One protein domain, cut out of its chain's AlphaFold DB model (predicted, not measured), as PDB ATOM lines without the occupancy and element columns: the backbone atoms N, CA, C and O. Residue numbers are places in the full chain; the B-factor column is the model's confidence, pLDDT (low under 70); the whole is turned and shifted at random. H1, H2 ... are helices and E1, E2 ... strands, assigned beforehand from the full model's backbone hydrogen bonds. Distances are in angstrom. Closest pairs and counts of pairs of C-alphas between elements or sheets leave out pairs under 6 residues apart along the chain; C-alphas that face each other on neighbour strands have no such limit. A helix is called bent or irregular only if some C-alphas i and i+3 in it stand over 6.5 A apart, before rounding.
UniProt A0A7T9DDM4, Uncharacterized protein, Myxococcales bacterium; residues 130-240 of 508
ATOM      1  N   ASP A 130     169.676 201.015 180.753       92.44
ATOM      2  CA  ASP A 130     168.756 200.122 180.051       92.44
ATOM      3  C   ASP A 130     169.534 198.990 179.349       92.44
ATOM      4  O   ASP A 130     170.743 199.067 179.120       92.44
ATOM      5  N   LEU A 131     168.842 197.899 179.027       95.06
ATOM      6  CA  LEU A 131     169.422 196.739 178.358       95.06
ATOM      7  C   LEU A 131     169.262 196.854 176.840       95.06
ATOM      8  O   LEU A 131     168.175 197.148 176.341       95.06
ATOM      9  N   LEU A 132     170.322 196.533 176.107       96.44
ATOM     10  CA  LEU A 132     170.290 196.291 174.672       96.44
ATOM     11  C   LEU A 132     170.071 194.800 174.398       96.44
ATOM     12  O   LEU A 132     170.808 193.945 174.901       96.44
ATOM     13  N   VAL A 133     169.078 194.495 173.563       96.31
ATOM     14  CA  VAL A 133     168.760 193.143 173.084       96.31
ATOM     15  C   VAL A 133     168.576 193.175 171.571       96.31
ATOM     16  O   VAL A 133     167.958 194.094 171.054       96.31
ATOM     17  N   PHE A 134     169.060 192.170 170.840       96.31
ATOM     18  CA  PHE A 134     168.807 192.060 169.400       96.31
ATOM     19  C   PHE A 134     167.705 191.046 169.105       96.31
ATOM     20  O   PHE A 134     167.847 189.851 169.372       96.31
ATOM     21  N   ALA A 135     166.600 191.517 168.528       94.12
ATOM     22  CA  ALA A 135     165.446 190.680 168.236       94.12
ATOM     23  C   ALA A 135     165.803 189.567 167.237       94.12
ATOM     24  O   ALA A 135     166.347 189.819 166.163       94.12
ATOM     25  N   GLY A 136     165.466 188.323 167.586       89.19
ATOM     26  CA  GLY A 136     165.701 187.159 166.727       89.19
ATOM     27  C   GLY A 136     167.156 186.680 166.665       89.19
ATOM     28  O   GLY A 136     167.419 185.682 165.995       89.19
ATOM     29  N   LEU A 137     168.084 187.332 167.377       91.88
ATOM     30  CA  LEU A 137     169.464 186.869 167.523       91.88
ATOM     31  C   LEU A 137     169.652 186.144 168.859       91.88
ATOM     32  O   LEU A 137     169.053 186.496 169.871       91.88
ATOM     33  N   SER A 138     170.512 185.124 168.871       90.38
ATOM     34  CA  SER A 138     170.901 184.406 170.096       90.38
ATOM     35  C   SER A 138     172.101 185.073 170.777       90.38
ATOM     36  O   SER A 138     173.092 184.416 171.087       90.38
ATOM     37  N   THR A 139     172.035 186.391 170.964       90.94
ATOM     38  CA  THR A 139     173.059 187.175 171.671       90.94
ATOM     39  C   THR A 139     172.650 187.402 173.128       90.94
ATOM     40  O   THR A 139     171.452 187.490 173.409       90.94
ATOM     41  N   PRO A 140     173.603 187.532 174.069       93.00
ATOM     42  CA  PRO A 140     173.272 187.988 175.415       93.00
ATOM     43  C   PRO A 140     172.692 189.410 175.372       93.00
ATOM     44  O   PRO A 140     172.974 190.176 174.450       93.00
ATOM     45  N   SER A 141     171.893 189.765 176.379       94.06
ATOM     46  CA  SER A 141     171.586 191.168 176.651       94.06
ATOM     47  C   SER A 141     172.783 191.831 177.330       94.06
ATOM     48  O   SER A 141     173.528 191.178 178.067       94.06
ATOM     49  N   SER A 142     172.966 193.128 177.104       95.31
ATOM     50  CA  SER A 142     173.955 193.918 177.839       95.31
ATOM     51  C   SER A 142     173.357 195.228 178.307       95.31
ATOM     52  O   SER A 142     172.590 195.861 177.592       95.31
ATOM     53  N   GLU A 143     173.766 195.652 179.494       95.44
ATOM     54  CA  GLU A 143     173.549 197.011 179.967       95.44
ATOM     55  C   GLU A 143     174.284 198.016 179.076       95.44
ATOM     56  O   GLU A 143     175.426 197.777 178.659       95.44
ATOM     57  N   ILE A 144     173.600 199.119 178.788       94.12
ATOM     58  CA  ILE A 144     174.117 200.252 178.031       94.12
ATOM     59  C   ILE A 144     174.939 201.126 178.977       94.12
ATOM     60  O   ILE A 144     174.424 201.639 179.970       94.12
ATOM     61  N   ALA A 145     176.220 201.285 178.652       92.62
ATOM     62  CA  ALA A 145     177.134 202.200 179.321       92.62
ATOM     63  C   ALA A 145     176.721 203.637 178.996       92.62
ATOM     64  O   ALA A 145     176.166 204.330 179.842       92.62
ATOM     65  N   TYR A 146     176.877 204.020 177.729       90.50
ATOM     66  CA  TYR A 146     176.461 205.303 177.185       90.50
ATOM     67  C   TYR A 146     176.170 205.184 175.686       90.50
ATOM     68  O   TYR A 146     176.503 204.179 175.049       90.50
ATOM     69  N   ILE A 147     175.523 206.205 175.125       89.81
ATOM     70  CA  ILE A 147     175.233 206.283 173.689       89.81
ATOM     71  C   ILE A 147     175.707 207.623 173.144       89.81
ATOM     72  O   ILE A 147     175.443 208.663 173.743       89.81
ATOM     73  N   ASP A 148     176.349 207.581 171.982       88.69
ATOM     74  CA  ASP A 148     176.693 208.749 171.183       88.69
ATOM     75  C   ASP A 148     176.031 208.672 169.806       88.69
ATOM     76  O   ASP A 148     175.885 207.604 169.210       88.69
ATOM     77  N   TYR A 149     175.645 209.829 169.280       89.81
ATOM     78  CA  TYR A 149     175.244 209.974 167.888       89.81
ATOM     79  C   TYR A 149     176.150 210.993 167.217       89.81
ATOM     80  O   TYR A 149     176.189 212.158 167.617       89.81
ATOM     81  N   ILE A 150     176.870 210.542 166.194       90.75
ATOM     82  CA  ILE A 150     177.737 211.389 165.383       90.75
ATOM     83  C   ILE A 150     176.958 211.756 164.116       90.75
ATOM     84  O   ILE A 150     176.752 210.892 163.259       90.75
ATOM     85  N   PRO A 151     176.487 213.008 163.973       88.75
ATOM     86  CA  PRO A 151     175.779 213.425 162.773       88.75
ATOM     87  C   PRO A 151     176.747 213.531 161.591       88.75
ATOM     88  O   PRO A 151     177.873 214.010 161.724       88.75
ATOM     89  N   GLY A 152     176.288 213.146 160.404       88.25
ATOM     90  CA  GLY A 152     177.074 213.262 159.181       88.25
ATOM     91  C   GLY A 152     176.448 212.511 158.015       88.25
ATOM     92  O   GLY A 152     175.329 212.012 158.116       88.25
ATOM     93  N   GLU A 153     177.172 212.465 156.898       88.38
ATOM     94  CA  GLU A 153     176.719 211.752 155.704       88.38
ATOM     95  C   GLU A 153     176.770 210.236 155.921       88.38
ATOM     96  O   GLU A 153     177.781 209.682 156.368       88.38
ATOM     97  N   TYR A 154     175.682 209.559 155.552       89.94
ATOM     98  CA  TYR A 154     175.619 208.103 155.582       89.94
ATOM     99  C   TYR A 154     176.738 207.468 154.741       89.94
ATOM    100  O   TYR A 154     176.910 207.767 153.556       89.94
ATOM    101  N   THR A 155     177.444 206.510 155.343       89.56
ATOM    102  CA  THR A 155     178.462 205.689 154.679       89.56
ATOM    103  C   THR A 155     178.012 204.228 154.631       89.56
ATOM    104  O   THR A 155     177.697 203.632 155.656       89.56
ATOM    105  N   ASP A 156     178.002 203.622 153.437       89.81
ATOM    106  CA  ASP A 156     177.712 202.188 153.270       89.81
ATOM    107  C   ASP A 156     178.986 201.357 153.454       89.81
ATOM    108  O   ASP A 156     179.707 201.067 152.493       89.81
ATOM    109  N   PHE A 157     179.254 200.950 154.693       91.31
ATOM    110  CA  PHE A 157     180.465 200.203 155.042       91.31
ATOM    111  C   PHE A 157     180.542 198.807 154.417       91.31
ATOM    112  O   PHE A 157     181.625 198.237 154.335       91.31
ATOM    113  N   ARG A 158     179.442 198.263 153.875       88.12
ATOM    114  CA  ARG A 158     179.482 196.982 153.140       88.12
ATOM    115  C   ARG A 158     180.272 197.067 151.843       88.12
ATOM    116  O   ARG A 158     180.799 196.063 151.376       88.12
ATOM    117  N   ASN A 159     180.250 198.244 151.227       87.81
ATOM    118  CA  ASN A 159     180.925 198.523 149.966       87.81
ATOM    119  C   ASN A 159     182.205 199.342 150.184       87.81
ATOM    120  O   ASN A 159     182.859 199.713 149.211       87.81
ATOM    121  N   ALA A 160     182.540 199.646 151.439       87.88
ATOM    122  CA  ALA A 160     183.775 200.312 151.805       87.88
ATOM    123  C   ALA A 160     184.879 199.279 152.062       87.88
ATOM    124  O   ALA A 160     184.628 198.188 152.568       87.88
ATOM    125  N   ASP A 161     186.128 199.661 151.804       89.25
ATOM    126  CA  ASP A 161     187.304 198.824 152.081       89.25
ATOM    127  C   ASP A 161     187.720 198.855 153.571       89.25
ATOM    128  O   ASP A 161     188.889 198.652 153.908       89.25
ATOM    129  N   ARG A 162     186.788 199.172 154.481       92.88
ATOM    130  CA  ARG A 162     187.033 199.287 155.926       92.88
ATOM    131  C   ARG A 162     185.755 199.109 156.747       92.88
ATOM    132  O   ARG A 162     184.663 199.408 156.275       92.88
ATOM    133  N   LEU A 163     185.931 198.716 158.007       93.06
ATOM    134  CA  LEU A 163     184.885 198.748 159.031       93.06
ATOM    135  C   LEU A 163     184.646 200.186 159.540       93.06
ATOM    136  O   LEU A 163     185.529 201.046 159.374       93.06
ATOM    137  N   PRO A 164     183.477 200.453 160.152       95.56
ATOM    138  CA  PRO A 164     183.257 201.689 160.893       95.56
ATOM    139  C   PRO A 164     184.196 201.786 162.106       95.56
ATOM    140  O   PRO A 164     184.630 200.773 162.659       95.56
ATOM    141  N   ASN A 165     184.518 203.011 162.509       93.62
ATOM    142  CA  ASN A 165     185.293 203.352 163.700       93.62
ATOM    143  C   ASN A 165     184.516 204.349 164.583       93.62
ATOM    144  O   ASN A 165     183.429 204.784 164.219       93.62
ATOM    145  N   ALA A 166     185.067 204.706 165.746       90.75
ATOM    146  CA  ALA A 166     184.401 205.546 166.748       90.75
ATOM    147  C   ALA A 166     184.151 207.011 166.337       90.75
ATOM    148  O   ALA A 166     183.433 207.704 167.046       90.75
ATOM    149  N   GLU A 167     184.729 207.485 165.232       93.19
ATOM    150  CA  GLU A 167     184.555 208.852 164.721       93.19
ATOM    151  C   GLU A 167     183.610 208.914 163.509       93.19
ATOM    152  O   GLU A 167     183.285 210.001 163.027       93.19
ATOM    153  N   ASP A 168     183.194 207.761 162.976       95.19
ATOM    154  CA  ASP A 168     182.338 207.709 161.794       95.19
ATOM    155  C   ASP A 168     180.900 208.162 162.103       95.19
ATOM    156  O   ASP A 168     180.373 207.834 163.161       95.19
ATOM    157  N   PRO A 169     180.208 208.847 161.175       94.00
ATOM    158  CA  PRO A 169     178.808 209.209 161.367       94.00
ATOM    159  C   PRO A 169     177.891 207.998 161.576       94.00
ATOM    160  O   PRO A 169     177.843 207.089 160.740       94.00
ATOM    161  N   GLY A 170     177.117 208.007 162.661       93.88
ATOM    162  CA  GLY A 170     176.215 206.918 163.022       93.88
ATOM    163  C   GLY A 170     175.835 206.893 164.501       93.88
ATOM    164  O   GLY A 170     176.106 207.827 165.258       93.88
ATOM    165  N   LEU A 171     175.153 205.816 164.895       94.38
ATOM    166  CA  LEU A 171     174.763 205.542 166.276       94.38
ATOM    167  C   LEU A 171     175.830 204.665 166.937       94.38
ATOM    168  O   LEU A 171     176.073 203.550 166.481       94.38
ATOM    169  N   HIS A 172     176.406 205.126 168.039       94.81
ATOM    170  CA  HIS A 172     177.418 204.414 168.812       94.81
ATOM    171  C   HIS A 172     176.847 204.026 170.169       94.81
ATOM    172  O   HIS A 172     176.517 204.891 170.975       94.81
ATOM    173  N   ILE A 173     176.730 202.728 170.432       95.56
ATOM    174  CA  ILE A 173     176.210 202.196 171.692       95.56
ATOM    175  C   ILE A 173     177.346 201.480 172.412       95.56
ATOM    176  O   ILE A 173     177.827 200.447 171.945       95.56
ATOM    177  N   TYR A 174     177.753 202.004 173.560       95.75
ATOM    178  CA  TYR A 174     178.782 201.399 174.393       95.75
ATOM    179  C   TYR A 174     178.129 200.531 175.462       95.75
ATOM    180  O   TYR A 174     177.102 200.888 176.040       95.75
ATOM    181  N   LEU A 175     178.700 199.358 175.697       96.38
ATOM    182  CA  LEU A 175     178.089 198.283 176.460       96.38
ATOM    183  C   LEU A 175     178.989 197.838 177.603       96.38
ATOM    184  O   LEU A 175     180.205 197.725 177.457       96.38
ATOM    185  N   ARG A 176     178.355 197.478 178.717       95.12
ATOM    186  CA  ARG A 176     179.025 196.864 179.865       95.12
ATOM    187  C   ARG A 176     179.644 195.507 179.535       95.12
ATOM    188  O   ARG A 176     180.732 195.184 180.002       95.12
ATOM    189  N   ALA A 177     178.905 194.679 178.804       95.44
ATOM    190  CA  ALA A 177     179.301 193.334 178.425       95.44
ATOM    191  C   ALA A 177     179.272 193.200 176.897       95.44
ATOM    192  O   ALA A 177     178.403 193.779 176.242       95.44
ATOM    193  N   PRO A 178     180.203 192.436 176.307       96.19
ATOM    194  CA  PRO A 178     180.317 192.378 174.863       96.19
ATOM    195  C   PRO A 178     179.133 191.653 174.212       96.19
ATOM    196  O   PRO A 178     178.754 190.554 174.626       96.19
ATOM    197  N   ILE A 179     178.609 192.235 173.132       95.94
ATOM    198  CA  ILE A 179     177.709 191.584 172.178       95.94
ATOM    199  C   ILE A 179     178.468 191.398 170.862       95.94
ATOM    200  O   ILE A 179     178.855 192.359 170.198       95.94
ATOM    201  N   VAL A 180     178.682 190.138 170.479       94.19
ATOM    202  CA  VAL A 180     179.414 189.766 169.261       94.19
ATOM    203  C   VAL A 180     178.462 189.087 168.286       94.19
ATOM    204  O   VAL A 180     177.709 188.190 168.667       94.19
ATOM    205  N   PHE A 181     178.494 189.521 167.028       92.69
ATOM    206  CA  PHE A 181     177.698 188.940 165.951       92.69
ATOM    207  C   PHE A 181     178.476 187.849 165.209       92.69
ATOM    208  O   PHE A 181     179.707 187.823 165.203       92.69
ATOM    209  N   GLU A 182     177.754 186.951 164.541       87.38
ATOM    210  CA  GLU A 182     178.363 186.027 163.585       87.38
ATOM    211  C   GLU A 182     178.723 186.789 162.295       87.38
ATOM    212  O   GLU A 182     177.899 186.946 161.396       87.38
ATOM    213  N   GLY A 183     179.963 187.283 162.222       86.62
ATOM    214  CA  GLY A 183     180.495 188.074 161.105       86.62
ATOM    215  C   GLY A 183     180.674 189.557 161.438       86.62
ATOM    216  O   GLY A 183     180.442 189.986 162.565       86.62
ATOM    217  N   ASP A 184     181.090 190.345 160.443       85.25
ATOM    218  CA  ASP A 184     181.458 191.758 160.642       85.25
ATOM    219  C   ASP A 184     180.244 192.677 160.875       85.25
ATOM    220  O   ASP A 184     180.369 193.742 161.478       85.25
ATOM    221  N   SER A 185     179.056 192.285 160.392       93.38
ATOM    222  CA  SER A 185     177.809 193.034 160.592       93.38
ATOM    223  C   SER A 185     176.567 192.150 160.539       93.38
ATOM    224  O   SER A 185     176.560 191.099 159.896       93.38
ATOM    225  N   VAL A 186     175.478 192.627 161.138       94.94
ATOM    226  CA  VAL A 186     174.157 191.991 161.097       94.94
ATOM    227  C   VAL A 186     173.076 193.021 160.788       94.94
ATOM    228  O   VAL A 186     173.139 194.154 161.252       94.94
ATOM    229  N   SER A 187     172.070 192.648 159.996       95.50
ATOM    230  CA  SER A 187     170.826 193.423 159.903       95.50
ATOM    231  C   SER A 187     169.846 192.870 160.922       95.50
ATOM    232  O   SER A 187     169.456 191.707 160.819       95.50
ATOM    233  N   ALA A 188     169.500 193.682 161.913       95.62
ATOM    234  CA  ALA A 188     168.675 193.271 163.036       95.62
ATOM    235  C   ALA A 188     167.935 194.471 163.628       95.62
ATOM    236  O   ALA A 188     168.274 195.623 163.368       95.62
ATOM    237  N   THR A 189     166.965 194.179 164.488       96.38
ATOM    238  CA  THR A 189     166.293 195.187 165.300       96.38
ATOM    239  C   THR A 189     166.897 195.187 166.703       96.38
ATOM    240  O   THR A 189     166.759 194.205 167.438       96.38
ATOM    241  N   ALA A 190     167.560 196.281 167.074       95.44
ATOM    242  CA  ALA A 190     167.929 196.561 168.457       95.44
ATOM    243  C   ALA A 190     166.665 196.893 169.257       95.44
ATOM    244  O   ALA A 190     165.841 197.687 168.815       95.44
ATOM    245  N   GLN A 191     166.506 196.291 170.425       94.94
ATOM    246  CA  GLN A 191     165.436 196.537 171.384       94.94
ATOM    247  C   GLN A 191     166.050 197.104 172.660       94.94
ATOM    248  O   GLN A 191     166.937 196.485 173.252       94.94
ATOM    249  N   PHE A 192     165.552 198.263 173.077       93.50
ATOM    250  CA  PHE A 192     165.924 198.915 174.325       93.50
ATOM    251  C   PHE A 192     164.921 198.500 175.396       93.50
ATOM    252  O   PHE A 192     163.716 198.749 175.278       93.50
ATOM    253  N   GLN A 193     165.417 197.801 176.412       93.25
ATOM    254  CA  GLN A 193     164.596 197.212 177.457       93.25
ATOM    255  C   GLN A 193     164.890 197.855 178.802       93.25
ATOM    256  O   GLN A 193     166.035 197.907 179.246       93.25
ATOM    257  N   ARG A 194     163.836 198.297 179.482       89.81
ATOM    258  CA  ARG A 194     163.912 198.808 180.844       89.81
ATOM    259  C   ARG A 194     163.471 197.736 181.817       89.81
ATOM    260  O   ARG A 194     162.400 197.148 181.659       89.81
ATOM    261  N   ARG A 195     164.263 197.540 182.863       86.38
ATOM    262  CA  ARG A 195     163.868 196.705 183.989       86.38
ATOM    263  C   ARG A 195     162.915 197.478 184.894       86.38
ATOM    264  O   ARG A 195     163.271 198.536 185.406       86.38
ATOM    265  N   ILE A 196     161.717 196.944 185.092       81.31
ATOM    266  CA  ILE A 196     160.680 197.524 185.942       81.31
ATOM    267  C   ILE A 196     160.378 196.530 187.063       81.31
ATOM    268  O   ILE A 196     160.146 195.348 186.816       81.31
ATOM    269  N   LEU A 197     160.382 197.024 188.298       72.56
ATOM    270  CA  LEU A 197     159.854 196.310 189.454       72.56
ATOM    271  C   LEU A 197     158.354 196.587 189.531       72.56
ATOM    272  O   LEU A 197     157.943 197.744 189.637       72.56
ATOM    273  N   LYS A 198     157.539 195.539 189.465       64.12
ATOM    274  CA  LYS A 198     156.095 195.635 189.670       64.12
ATOM    275  C   LYS A 198     155.653 194.495 190.576       64.12
ATOM    276  O   LYS A 198     155.855 193.341 190.226       64.12
ATOM    277  N   ASP A 199     155.045 194.830 191.712       59.09
ATOM    278  CA  ASP A 199     154.499 193.855 192.669       59.09
ATOM    279  C   ASP A 199     155.526 192.771 193.084       59.09
ATOM    280  O   ASP A 199     155.216 191.584 193.095       59.09
ATOM    281  N   ASP A 200     156.768 193.183 193.377       64.50
ATOM    282  CA  ASP A 200     157.934 192.326 193.683       64.50
ATOM    283  C   ASP A 200     158.399 191.379 192.555       64.50
ATOM    284  O   ASP A 200     159.349 190.612 192.733       64.50
ATOM    285  N   GLU A 201     157.814 191.470 191.357       64.38
ATOM    286  CA  GLU A 201     158.317 190.812 190.154       64.38
ATOM    287  C   GLU A 201     159.177 191.771 189.321       64.38
ATOM    288  O   GLU A 201     158.814 192.917 189.034       64.38
ATOM    289  N   ILE A 202     160.351 191.286 188.915       76.44
ATOM    290  CA  ILE A 202     161.237 191.984 187.984       76.44
ATOM    291  C   ILE A 202     160.823 191.597 186.565       76.44
ATOM    292  O   ILE A 202     160.992 190.445 186.164       76.44
ATOM    293  N   GLY A 203     160.311 192.563 185.804       79.25
ATOM    294  CA  GLY A 203     160.017 192.410 184.381       79.25
ATOM    295  C   GLY A 203     160.913 193.297 183.524       79.25
ATOM    296  O   GLY A 203     161.168 194.447 183.876       79.25
ATOM    297  N   ASP A 204     161.358 192.786 182.379       84.94
ATOM    298  CA  ASP A 204     162.031 193.591 181.358       84.94
ATOM    299  C   ASP A 204     160.985 194.021 180.306       84.94
ATOM    300  O   ASP A 204     160.272 193.191 179.734       84.94
ATOM    301  N   PHE A 205     160.853 195.328 180.074       87.94
ATOM    302  CA  PHE A 205     159.889 195.919 179.144       87.94
ATOM    303  C   PHE A 205     160.618 196.602 177.990       87.94
ATOM    304  O   PHE A 205     161.430 197.499 178.210       87.94
ATOM    305  N   THR A 206     160.314 196.207 176.752       89.88
ATOM    306  CA  THR A 206     160.816 196.914 175.566       89.88
ATOM    307  C   THR A 206     160.020 198.200 175.381       89.88
ATOM    308  O   THR A 206     158.829 198.134 175.081       89.88
ATOM    309  N   PHE A 207     160.670 199.351 175.549       87.25
ATOM    310  CA  PHE A 207     160.033 200.661 175.369       87.25
ATOM    311  C   PHE A 207     160.374 201.294 174.018       87.25
ATOM    312  O   PHE A 207     159.600 202.103 173.517       87.25
ATOM    313  N   ASN A 208     161.496 200.904 173.407       88.88
ATOM    314  CA  ASN A 208     161.901 201.415 172.105       88.88
ATOM    315  C   ASN A 208     162.694 200.372 171.303       88.88
ATOM    316  O   ASN A 208     163.195 199.385 171.851       88.88
ATOM    317  N   SER A 209     162.807 200.576 169.993       91.12
ATOM    318  CA  SER A 209     163.560 199.702 169.100       91.12
ATOM    319  C   SER A 209     164.086 200.452 167.886       91.12
ATOM    320  O   SER A 209     163.391 201.320 167.373       91.12
ATOM    321  N   PHE A 210     165.248 200.053 167.377       92.69
ATOM    322  CA  PHE A 210     165.855 200.636 166.185       92.69
ATOM    323  C   PHE A 210     166.314 199.537 165.222       92.69
ATOM    324  O   PHE A 210     167.109 198.667 165.583       92.69
ATOM    325  N   ASP A 211     165.793 199.550 163.997       94.44
ATOM    326  CA  ASP A 211     166.099 198.544 162.974       94.44
ATOM    327  C   ASP A 211     167.127 199.067 161.977       94.44
ATOM    328  O   ASP A 211     166.842 199.980 161.203       94.44
ATOM    329  N   THR A 212     168.324 198.492 161.973       94.50
ATOM    330  CA  THR A 212     169.367 198.887 161.025       94.50
ATOM    331  C   THR A 212     170.398 197.772 160.842       94.50
ATOM    332  O   THR A 212     170.212 196.622 161.252       94.50
ATOM    333  N   ARG A 213     171.501 198.093 160.171       95.06
ATOM    334  CA  ARG A 213     172.708 197.284 160.197       95.06
ATOM    335  C   ARG A 213     173.581 197.687 161.376       95.06
ATOM    336  O   ARG A 213     173.900 198.861 161.541       95.06
ATOM    337  N   PHE A 214     173.997 196.684 162.133       96.62
ATOM    338  CA  PHE A 214     174.863 196.826 163.286       96.62
ATOM    339  C   PHE A 214     176.203 196.134 163.056       96.62
ATOM    340  O   PHE A 214     176.258 195.066 162.443       96.62
ATOM    341  N   TYR A 215     177.264 196.734 163.581       96.75
ATOM    342  CA  TYR A 215     178.630 196.225 163.580       96.75
ATOM    343  C   TYR A 215     179.089 196.082 165.030       96.75
ATOM    344  O   TYR A 215     178.768 196.920 165.871       96.75
ATOM    345  N   SER A 216     179.819 195.007 165.318       95.19
ATOM    346  CA  SER A 216     180.408 194.757 166.634       95.19
ATOM    347  C   SER A 216     181.865 195.221 166.607       95.19
ATOM    348  O   SER A 216     182.684 194.663 165.877       95.19
ATOM    349  N   LEU A 217     182.168 196.275 167.357       94.88
ATOM    350  CA  LEU A 217     183.478 196.913 167.473       94.88
ATOM    351  C   LEU A 217     184.060 196.667 168.871       94.88
ATOM    352  O   LEU A 217     183.350 196.270 169.796       94.88
ATOM    353  N   ASP A 218     185.369 196.872 169.018       93.50
ATOM    354  CA  ASP A 218     186.082 196.796 170.302       93.50
ATOM    355  C   ASP A 218     185.826 195.493 171.084       93.50
ATOM    356  O   ASP A 218     185.668 195.474 172.300       93.50
ATOM    357  N   GLY A 219     185.752 194.362 170.374       91.69
ATOM    358  CA  GLY A 219     185.464 193.059 170.985       91.69
ATOM    359  C   GLY A 219     184.008 192.880 171.437       91.69
ATOM    360  O   GLY A 219     183.715 191.946 172.181       91.69
ATOM    361  N   GLY A 220     183.105 193.747 170.978       93.62
ATOM    362  CA  GLY A 220     181.666 193.708 171.213       93.62
ATOM    363  C   GLY A 220     181.160 194.649 172.295       93.62
ATOM    364  O   GLY A 220     179.953 194.693 172.520       93.62
ATOM    365  N   THR A 221     182.032 195.408 172.960       95.94
ATOM    366  CA  THR A 221     181.616 196.440 173.926       95.94
ATOM    367  C   THR A 221     181.214 197.751 173.257       95.94
ATOM    368  O   THR A 221     180.737 198.654 173.933       95.94
ATOM    369  N   HIS A 222     181.385 197.867 171.944       96.50
ATOM    370  CA  HIS A 222     180.968 199.019 171.162       96.50
ATOM    371  C   HIS A 222     180.178 198.524 169.955       96.50
ATOM    372  O   HIS A 222     180.684 197.783 169.119       96.50
ATOM    373  N   ILE A 223     178.910 198.908 169.873       97.38
ATOM    374  CA  ILE A 223     178.041 198.583 168.751       97.38
ATOM    375  C   ILE A 223     177.831 199.834 167.912       97.38
ATOM    376  O   ILE A 223     177.320 200.836 168.405       97.38
ATOM    377  N   PHE A 224     178.179 199.749 166.633       97.56
ATOM    378  CA  PHE A 224     177.898 200.800 165.661       97.56
ATOM    379  C   PHE A 224     176.642 200.450 164.864       97.56
ATOM    380  O   PHE A 224     176.568 199.370 164.277       97.56
ATOM    381  N   GLY A 225     175.659 201.346 164.832       96.00
ATOM    382  CA  GLY A 225     174.447 201.250 164.024       96.00
ATOM    383  C   GLY A 225     174.454 202.268 162.886       96.00
ATOM    384  O   GLY A 225     174.646 203.462 163.111       96.00
ATOM    385  N   GLU A 226     174.193 201.811 161.662       94.88
ATOM    386  CA  GLU A 226     174.051 202.706 160.509       94.88
ATOM    387  C   GLU A 226     172.834 203.626 160.686       94.88
ATOM    388  O   GLU A 226     171.710 203.157 160.898       94.88
ATOM    389  N   VAL A 227     173.039 204.935 160.535       92.69
ATOM    390  CA  VAL A 227     171.964 205.934 160.540       92.69
ATOM    391  C   VAL A 227     171.889 206.554 159.157       92.69
ATOM    392  O   VAL A 227     172.852 207.129 158.659       92.69
ATOM    393  N   ARG A 228     170.740 206.391 158.506       89.00
ATOM    394  CA  ARG A 228     170.461 207.016 157.213       89.00
ATOM    395  C   ARG A 228     169.893 208.411 157.428       89.00
ATOM    396  O   ARG A 228     169.273 208.667 158.458       89.00
ATOM    397  N   ASP A 229     170.046 209.276 156.430       84.31
ATOM    398  CA  ASP A 229     169.572 210.666 156.483       84.31
ATOM    399  C   ASP A 229     168.077 210.776 156.834       84.31
ATOM    400  O   ASP A 229     167.668 211.699 157.528       84.31
ATOM    401  N   ASP A 230     167.257 209.808 156.413       83.94
ATOM    402  CA  ASP A 230     165.816 209.754 156.689       83.94
ATOM    403  C   ASP A 230     165.454 209.245 158.096       83.94
ATOM    404  O   ASP A 230     164.276 209.225 158.447       83.94
ATOM    405  N   ARG A 231     166.442 208.839 158.904       84.75
ATOM    406  CA  ARG A 231     166.255 208.285 160.258       84.75
ATOM    407  C   ARG A 231     166.955 209.070 161.365       84.75
ATOM    408  O   ARG A 231     166.946 208.643 162.516       84.75
ATOM    409  N   GLN A 232     167.546 210.219 161.045       82.88
ATOM    410  CA  GLN A 232     168.222 211.053 162.043       82.88
ATOM    411  C   GLN A 232     167.257 211.511 163.149       82.88
ATOM    412  O   GLN A 232     167.604 211.449 164.326       82.88
ATOM    413  N   ASP A 233     166.023 211.874 162.788       80.00
ATOM    414  CA  ASP A 233     164.992 212.295 163.748       80.00
ATOM    415  C   ASP A 233     164.590 211.168 164.721       80.00
ATOM    416  O   ASP A 233     164.307 211.429 165.890       80.00
ATOM    417  N   GLU A 234     164.610 209.909 164.268       82.62
ATOM    418  CA  GLU A 234     164.330 208.730 165.104       82.62
ATOM    419  C   GLU A 234     165.422 208.537 166.168       82.62
ATOM    420  O   GLU A 234     165.122 208.293 167.336       82.62
ATOM    421  N   ILE A 235     166.693 208.729 165.793       80.62
ATOM    422  CA  ILE A 235     167.830 208.680 166.725       80.62
ATOM    423  C   ILE A 235     167.801 209.842 167.714       80.62
ATOM    424  O   ILE A 235     168.039 209.647 168.905       80.62
ATOM    425  N   ILE A 236     167.481 211.049 167.248       75.44
ATOM    426  CA  ILE A 236     167.356 212.204 168.137       75.44
ATOM    427  C   ILE A 236     166.256 211.948 169.172       75.44
ATOM    428  O   ILE A 236     166.482 212.224 170.344       75.44
ATOM    429  N   ALA A 237     165.123 211.354 168.789       73.31
ATOM    430  CA  ALA A 237     164.063 210.993 169.733       73.31
ATOM    431  C   ALA A 237     164.481 209.895 170.734       73.31
ATOM    432  O   ALA A 237     164.063 209.934 171.890       73.31
ATOM    433  N   LEU A 238     165.329 208.943 170.322       74.19
ATOM    434  CA  LEU A 238     165.899 207.911 171.205       74.19
ATOM    435  C   LEU A 238     166.825 208.498 172.285       74.19
ATOM    436  O   LEU A 238     166.874 207.988 173.408       74.19
ATOM    437  N   LEU A 239     167.569 209.554 171.939       71.75
ATOM    438  CA  LEU A 239     168.598 210.167 172.786       71.75
ATOM    439  C   LEU A 239     168.097 211.363 173.598       71.75
ATOM    440  O   LEU A 239     168.505 211.561 174.743       71.75
ATOM    441  N   PHE A 240     167.218 212.168 173.009       63.47
ATOM    442  CA  PHE A 240     166.772 213.446 173.541       63.47
ATOM    443  C   PHE A 240     165.253 213.468 173.636       63.47
ATOM    444  O   PHE A 240     164.543 213.738 172.671       63.47
TER     445      PHE A 240
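What this domain is: This is residues 130 to 240 of the 508 residues of an uncharacterized protein of Myxococcales bacterium (UniProt A0A7T9DDM4). A small closed barrel of six antiparallel strands has one long hairpin, E4 and E5, whose tip, residues 197 to 202, sticks out. The helix H1 packs on the outside of the barrel near the end of the printed part. The 111 printed residues have six named strands, E1 to E6, and then one named helix; round the ring run E1, E2, E3, E6, E5, E4 and back to E1. The class is mostly strand; the whole is compact, with a radius of gyration of the C-alphas of 14.1 A, yet elongated, with spans of 51 by 29 by 22 A.

How they stand to each other: E1, residues 131 to 134, and E2, residues 142 to 150, form a hairpin, with N 132 and O 142 2.8 A apart. E2 bends by 65 degrees at residue 145 and forms a hairpin with E3, residues 170 to 175, where N 148 and O 172 are 2.9 A apart. E1, E2 and E3 are a meander, each strand the antiparallel neighbour of the one before. E4, residues 185 to 198, is the antiparallel neighbour of E1, with N 191 and O 133 2.7 A apart; E1 to E4 are a Greek key, a meander of three strands with the fourth beside the first. E5, residues 201 to 217, forms a hairpin with E4, with N 190 and O 210 2.8 A apart, and bends by 104 degrees at residue 213. E6, residues 222 to 225, is the neighbour of E5, N 215 and O 224 being 2.8 A apart, and of E3, N 173 and O 223 being 2.8 A apart. E4, E5 and E6 are a second meander, and E3 to E6 a second Greek key. H1, residues 229 to 239, is on the barrel, outside it and over none of its strands, at a height over the sheet of 8.0 A; the closest C-alphas of H1 and E2, Ile 235 and Tyr 149, are 7.6 A apart. H1 is irregular, with C-alphas 230 and 233 7.5 A apart, and 5 of 7 of its O i to N i+4 pairs are within hydrogen-bond range.

Where its parts are: E1 begins at C-alpha 131, (169.422, 196.739, 178.358). From first to last C-alpha, E2 is 21.8 A long, E3 16.1 A, E4 36.4 A, E5 34.4 A and H1 16.3 A. E4 ends at C-alpha 198, (156.095, 195.635, 189.670), and H1 at C-alpha 239, (168.598, 210.167, 172.786).

The domain as a whole: The C-alphas farthest apart, of Asp 161 and Asp 199, are 52.4 A apart. The printed part has no cut; the link from E2 to E3, 19 residues, is long. The pLDDT is under 70 at residues 198 to 201 and at residue 240.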